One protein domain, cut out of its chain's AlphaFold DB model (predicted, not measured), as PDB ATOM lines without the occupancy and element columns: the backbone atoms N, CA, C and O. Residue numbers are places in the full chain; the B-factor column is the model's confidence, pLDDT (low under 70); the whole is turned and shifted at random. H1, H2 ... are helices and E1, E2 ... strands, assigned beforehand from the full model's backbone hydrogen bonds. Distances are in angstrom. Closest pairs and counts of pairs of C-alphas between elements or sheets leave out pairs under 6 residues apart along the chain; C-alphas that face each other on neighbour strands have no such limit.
ATOM      1  N   PHE A  72     365.840  12.621  31.239       88.12
ATOM      2  CA  PHE A  72     365.790  11.390  30.467       88.12
ATOM      3  C   PHE A  72     365.400  10.216  31.356       88.12
ATOM      4  O   PHE A  72     366.007   9.972  32.398       88.12
ATOM      5  N   ASP A  73     364.433   9.436  30.895       87.94
ATOM      6  CA  ASP A  73     364.142   8.105  31.421       87.94
ATOM      7  C   ASP A  73     365.255   7.116  30.998       87.94
ATOM      8  O   ASP A  73     365.953   7.329  30.004       87.94
ATOM      9  N   SER A  74     365.393   5.988  31.692       85.88
ATOM     10  CA  SER A  74     366.163   4.794  31.309       85.88
ATOM     11  C   SER A  74     365.998   4.381  29.839       85.88
ATOM     12  O   SER A  74     366.940   3.899  29.209       85.88
ATOM     13  N   ALA A  75     364.821   4.630  29.257       87.88
ATOM     14  CA  ALA A  75     364.523   4.404  27.845       87.88
ATOM     15  C   ALA A  75     365.100   5.482  26.898       87.88
ATOM     16  O   ALA A  75     364.789   5.471  25.707       87.88
ATOM     17  N   LYS A  76     365.906   6.422  27.414       86.94
ATOM     18  CA  LYS A  76     366.421   7.621  26.724       86.94
ATOM     19  C   LYS A  76     365.318   8.487  26.114       86.94
ATOM     20  O   LYS A  76     365.510   9.116  25.077       86.94
ATOM     21  N   ARG A  77     364.144   8.483  26.742       87.31
ATOM     22  CA  ARG A  77     363.023   9.345  26.367       87.31
ATOM     23  C   ARG A  77     363.077  10.594  27.221       87.31
ATOM     24  O   ARG A  77     363.218  10.476  28.435       87.31
ATOM     25  N   GLU A  78     362.989  11.743  26.573       87.44
ATOM     26  CA  GLU A  78     362.828  13.018  27.258       87.44
ATOM     27  C   GLU A  78     361.439  13.071  27.893       87.44
ATOM     28  O   GLU A  78     360.438  12.702  27.269       87.44
ATOM     29  N   ARG A  79     361.408  13.470  29.157       87.31
ATOM     30  CA  ARG A  79     360.210  13.749  29.933       87.31
ATOM     31  C   ARG A  79     360.383  15.097  30.607       87.31
ATOM     32  O   ARG A  79     361.498  15.503  30.933       87.31
ATOM     33  N   LEU A  80     359.254  15.749  30.813       87.56
ATOM     34  CA  LEU A  80     359.155  17.040  31.459       87.56
ATOM     35  C   LEU A  80     358.117  16.896  32.560       87.56
ATOM     36  O   LEU A  80     357.001  16.459  32.294       87.56
ATOM     37  N   GLU A  81     358.501  17.245  33.781       88.06
ATOM     38  CA  GLU A  81     357.611  17.240  34.940       88.06
ATOM     39  C   GLU A  81     357.703  18.571  35.683       88.06
ATOM     40  O   GLU A  81     358.734  19.250  35.656       88.06
ATOM     41  N   TRP A  82     356.611  18.937  36.352       88.50
ATOM     42  CA  TRP A  82     356.471  20.207  37.058       88.50
ATOM     43  C   TRP A  82     356.289  19.964  38.553       88.50
ATOM     44  O   TRP A  82     355.375  19.246  38.956       88.50
ATOM     45  N   TYR A  83     357.111  20.615  39.372       85.56
ATOM     46  CA  TYR A  83     357.079  20.478  40.828       85.56
ATOM     47  C   TYR A  83     356.931  21.837  41.491       85.56
ATOM     48  O   TYR A  83     357.616  22.786  41.129       85.56
ATOM     49  N   GLN A  84     356.053  21.935  42.482       83.69
ATOM     50  CA  GLN A  84     355.912  23.139  43.292       83.69
ATOM     51  C   GLN A  84     356.713  22.955  44.585       83.69
ATOM     52  O   GLN A  84     356.271  22.244  45.488       83.69
ATOM     53  N   CYS A  85     357.904  23.550  44.647       82.69
ATOM     54  CA  CYS A  85     358.854  23.386  45.752       82.69
ATOM     55  C   CYS A  85     359.578  24.702  46.033       82.69
ATOM     56  O   CYS A  85     359.696  25.540  45.143       82.69
ATOM     57  N   GLU A  86     360.081  24.882  47.253       80.75
ATOM     58  CA  GLU A  86     360.785  26.115  47.633       80.75
ATOM     59  C   GLU A  86     362.165  26.208  46.962       80.75
ATOM     60  O   GLU A  86     362.598  27.299  46.594       80.75
ATOM     61  N   ASP A  87     362.810  25.061  46.720       81.06
ATOM     62  CA  ASP A  87     364.180  24.975  46.214       81.06
ATOM     63  C   ASP A  87     364.329  24.082  44.969       81.06
ATOM     64  O   ASP A  87     363.680  23.040  44.823       81.06
ATOM     65  N   GLU A  88     365.311  24.418  44.123       82.00
ATOM     66  CA  GLU A  88     365.710  23.616  42.956       82.00
ATOM     67  C   GLU A  88     366.130  22.187  43.354       82.00
ATOM     68  O   GLU A  88     365.804  21.200  42.687       82.00
ATOM     69  N   GLU A  89     366.869  22.055  44.463       83.44
ATOM     70  CA  GLU A  89     367.329  20.753  44.953       83.44
ATOM     71  C   GLU A  89     366.172  19.855  45.391       83.44
ATOM     72  O   GLU A  89     366.269  18.628  45.296       83.44
ATOM     73  N   GLU A  90     365.085  20.448  45.879       85.50
ATOM     74  CA  GLU A  90     363.895  19.717  46.296       85.50
ATOM     75  C   GLU A  90     363.151  19.165  45.077       85.50
ATOM     76  O   GLU A  90     362.854  17.970  45.040       85.50
ATOM     77  N   ALA A  91     363.012  19.967  44.015       85.69
ATOM     78  CA  ALA A  91     362.471  19.514  42.734       85.69
ATOM     79  C   ALA A  91     363.292  18.356  42.128       85.69
ATOM     80  O   ALA A  91     362.733  17.369  41.641       85.69
ATOM     81  N   ARG A  92     364.632  18.400  42.221       85.31
ATOM     82  CA  ARG A  92     365.492  17.274  41.794       85.31
ATOM     83  C   ARG A  92     365.288  16.019  42.637       85.31
ATOM     84  O   ARG A  92     365.319  14.907  42.101       85.31
ATOM     85  N   LYS A  93     365.126  16.166  43.954       87.75
ATOM     86  CA  LYS A  93     364.887  15.031  44.857       87.75
ATOM     87  C   LYS A  93     363.537  14.383  44.580       87.75
ATOM     88  O   LYS A  93     363.485  13.157  44.513       87.75
ATOM     89  N   GLU A  94     362.489  15.178  44.376       88.12
ATOM     90  CA  GLU A  94     361.158  14.674  44.027       88.12
ATOM     91  C   GLU A  94     361.183  13.928  42.686       88.12
ATOM     92  O   GLU A  94     360.782  12.765  42.657       88.12
ATOM     93  N   VAL A  95     361.808  14.474  41.629       89.12
ATOM     94  CA  VAL A  95     361.933  13.747  40.344       89.12
ATOM     95  C   VAL A  95     362.680  12.420  40.505       89.12
ATOM     96  O   VAL A  95     362.297  11.407  39.926       89.12
ATOM     97  N   THR A  96     363.740  12.396  41.318       86.81
ATOM     98  CA  THR A  96     364.560  11.192  41.539       86.81
ATOM     99  C   THR A  96     363.798  10.128  42.332       86.81
ATOM    100  O   THR A  96     364.013   8.930  42.153       86.81
ATOM    101  N   LYS A  97     362.908  10.561  43.227       89.62
ATOM    102  CA  LYS A  97     362.071   9.704  44.066       89.62
ATOM    103  C   LYS A  97     360.882   9.140  43.292       89.62
ATOM    104  O   LYS A  97     360.555   7.968  43.470       89.62
ATOM    105  N   GLU A  98     360.248   9.954  42.451       87.31
ATOM    106  CA  GLU A  98     359.090   9.557  41.649       87.31
ATOM    107  C   GLU A  98     359.501   8.695  40.442       87.31
ATOM    108  O   GLU A  98     358.818   7.726  40.102       87.31
ATOM    109  N   TYR A  99     360.679   8.965  39.870       86.44
ATOM    110  CA  TYR A  99     361.250   8.230  38.741       86.44
ATOM    111  C   TYR A  99     362.561   7.528  39.135       86.44
ATOM    112  O   TYR A  99     363.648   8.007  38.815       86.44
ATOM    113  N   PRO A 100     362.515   6.337  39.767       83.94
ATOM    114  CA  PRO A 100     363.726   5.583  40.124       83.94
ATOM    115  C   PRO A 100     364.514   5.089  38.896       83.94
ATOM    116  O   PRO A 100     365.683   4.724  38.994       83.94
ATOM    117  N   ASN A 101     363.867   5.062  37.732       86.31
ATOM    118  CA  ASN A 101     364.429   4.767  36.416       86.31
ATOM    119  C   ASN A 101     364.934   6.021  35.676       86.31
ATOM    120  O   ASN A 101     365.205   5.950  34.479       86.31
ATOM    121  N   LEU A 102     365.057   7.158  36.361       87.94
ATOM    122  CA  LEU A 102     365.714   8.365  35.865       87.94
ATOM    123  C   LEU A 102     367.150   8.049  35.415       87.94
ATOM    124  O   LEU A 102     367.956   7.522  36.181       87.94
ATOM    125  N   LEU A 103     367.485   8.397  34.172       87.00
ATOM    126  CA  LEU A 103     368.840   8.270  33.634       87.00
ATOM    127  C   LEU A 103     369.689   9.498  33.977       87.00
ATOM    128  O   LEU A 103     370.813   9.360  34.452       87.00
ATOM    129  N   SER A 104     369.173  10.693  33.679       85.88
ATOM    130  CA  SER A 104     369.845  11.964  33.959       85.88
ATOM    131  C   SER A 104     368.857  13.120  33.897       85.88
ATOM    132  O   SER A 104     367.987  13.144  33.027       85.88
ATOM    133  N   ILE A 105     369.052  14.111  34.762       88.44
ATOM    134  CA  ILE A 105     368.369  15.407  34.685       88.44
ATOM    135  C   ILE A 105     369.104  16.267  33.648       88.44
ATOM    136  O   ILE A 105     370.336  16.285  33.626       88.44
ATOM    137  N   ILE A 106     368.352  16.909  32.758       88.81
ATOM    138  CA  ILE A 106     368.846  17.747  31.657       88.81
ATOM    139  C   ILE A 106     368.922  19.201  32.122       88.81
ATOM    140  O   ILE A 106     369.998  19.796  32.116       88.81
ATOM    141  N   SER A 107     367.783  19.753  32.538       85.69
ATOM    142  CA  SER A 107     367.665  21.109  33.067       85.69
ATOM    143  C   SER A 107     366.649  21.144  34.200       85.69
ATOM    144  O   SER A 107     365.707  20.347  34.242       85.69
ATOM    145  N   VAL A 108     366.879  22.064  35.130       87.94
ATOM    146  CA  VAL A 108     365.893  22.468  36.125       87.94
ATOM    147  C   VAL A 108     365.767  23.974  36.007       87.94
ATOM    148  O   VAL A 108     366.767  24.678  36.117       87.94
ATOM    149  N   GLU A 109     364.570  24.451  35.696       84.94
ATOM    150  CA  GLU A 109     364.307  25.862  35.433       84.94
ATOM    151  C   GLU A 109     363.112  26.318  36.263       84.94
ATOM    152  O   GLU A 109     362.089  25.640  36.323       84.94
ATOM    153  N   GLU A 110     363.238  27.467  36.918       82.38
ATOM    154  CA  GLU A 110     362.118  28.076  37.625       82.38
ATOM    155  C   GLU A 110     361.132  28.657  36.604       82.38
ATOM    156  O   GLU A 110     361.485  29.476  35.747       82.38
ATOM    157  N   SER A 111     359.881  28.219  36.688       79.12
ATOM    158  CA  SER A 111     358.803  28.745  35.871       79.12
ATOM    159  C   SER A 111     358.287  30.052  36.447       79.12
ATOM    160  O   SER A 111     358.121  30.215  37.653       79.12
ATOM    161  N   ARG A 112     357.948  30.976  35.548       75.00
ATOM    162  CA  ARG A 112     357.272  32.234  35.896       75.00
ATOM    163  C   ARG A 112     355.774  32.060  36.139       75.00
ATOM    164  O   ARG A 112     355.123  33.018  36.539       75.00
ATOM    165  N   TYR A 113     355.245  30.877  35.841       68.62
ATOM    166  CA  TYR A 113     353.830  30.547  35.941       68.62
ATOM    167  C   TYR A 113     353.606  29.536  37.056       68.62
ATOM    168  O   TYR A 113     354.434  28.648  37.281       68.62
ATOM    169  N   SER A 114     352.461  29.642  37.720       71.50
ATOM    170  CA  SER A 114     352.037  28.660  38.716       71.50
ATOM    171  C   SER A 114     351.701  27.329  38.041       71.50
ATOM    172  O   SER A 114     351.232  27.299  36.902       71.50
ATOM    173  N   ILE A 115     351.858  26.212  38.757       76.12
ATOM    174  CA  ILE A 115     351.507  24.877  38.238       76.12
ATOM    175  C   ILE A 115     350.056  24.781  37.733       76.12
ATOM    176  O   ILE A 115     349.776  24.043  36.792       76.12
ATOM    177  N   GLU A 116     349.135  25.547  38.322       72.38
ATOM    178  CA  GLU A 116     347.740  25.633  37.876       72.38
ATOM    179  C   GLU A 116     347.601  26.321  36.513       72.38
ATOM    180  O   GLU A 116     346.840  25.855  35.670       72.38
ATOM    181  N   GLU A 117     348.360  27.395  36.275       73.56
ATOM    182  CA  GLU A 117     348.369  28.113  34.998       73.56
ATOM    183  C   GLU A 117     348.980  27.248  33.898       73.56
ATOM    184  O   GLU A 117     348.423  27.148  32.808       73.56
ATOM    185  N   ILE A 118     350.078  26.556  34.209       76.94
ATOM    186  CA  ILE A 118     350.730  25.619  33.288       76.94
ATOM    187  C   ILE A 118     349.754  24.511  32.878       76.94
ATOM    188  O   ILE A 118     349.572  24.260  31.691       76.94
ATOM    189  N   ARG A 119     349.055  23.900  33.844       72.06
ATOM    190  CA  ARG A 119     348.034  22.871  33.577       72.06
ATOM    191  C   ARG A 119     346.811  23.387  32.822       72.06
ATOM    192  O   ARG A 119     346.075  22.584  32.267       72.06
ATOM    193  N   ALA A 120     346.545  24.690  32.853       75.81
ATOM    194  CA  ALA A 120     345.466  25.291  32.078       75.81
ATOM    195  C   ALA A 120     345.873  25.570  30.619       75.81
ATOM    196  O   ALA A 120     344.996  25.789  29.781       75.81
ATOM    197  N   MET A 121     347.178  25.602  30.326       69.19
ATOM    198  CA  MET A 121     347.732  25.847  28.990       69.19
ATOM    199  C   MET A 121     348.092  24.564  28.226       69.19
ATOM    200  O   MET A 121     348.132  24.619  26.995       69.19
ATOM    201  N   ASP A 122     348.366  23.466  28.937       60.09
ATOM    202  CA  ASP A 122     348.669  22.127  28.395       60.09
ATOM    203  C   ASP A 122     347.393  21.339  28.034       60.09
ATOM    204  O   ASP A 122     347.338  20.766  26.919       60.09
TER     205      ASP A 122
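This is residues 72 to 122 of the 122 residues of an uncharacterized protein of Bacillus sp. SN10 (UniProt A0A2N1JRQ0). Two long strands, E1 and E2, run near each other at a wide slant without pairing, and helix H1 lies off to one side of the two, touching both and running roughly back against E2; a short helix, H2, sits by the end of E1, near Trp 82. At the other end, residues 72 to 73 pair with residues 102 to 104 of E2, antiparallel. The printed part has 51 residues, with two named strands and two named helices in the order E1, H1, E2, H2, and is of the mixed class, helices and strands. It is only just compact, close to loose, with a radius of gyration of the C-alphas of 11.6 A and spans of 30 by 23 by 16 A.

E1 is residues 78 to 84, 20.2 A from first to last C-alpha, beginning at C-alpha 78 (362.828, 13.018, 27.258). H1 is residues 88 to 98, 15.6 A long. E2 is residues 102 to 111, 21.5 A long, and bends by 60 degrees at residue 106. H2 is residues 115 to 121, 10.0 A long, ending at C-alpha 121 (347.732, 25.847, 28.990).

E1 and E2 are near each other, and each pairs with no named strand. The closest C-alphas of E1 and H1 are those of Tyr 83 and Ala 91, 5.8 A apart. Those of H1 and E2 are Thr 96 and Leu 102, 6.4 A apart. Those of E1 and H2 are Trp 82 and Ile 115, 6.9 A apart. H2 is apart from H1 and from E2. In H1 and H2 every O i to N i+4 pair is within hydrogen-bond range.

The C-alphas farthest apart are those of Ala 75 and Arg 112, 29.9 A. The printed part has no cut and ends at residue 122, the chain's last residue. The links E1 to H1, H1 to E2 and E2 to H2 are tight. The mean pLDDT of the printed part is 83.0; residue 113 and residues 121 to 122 are under 70.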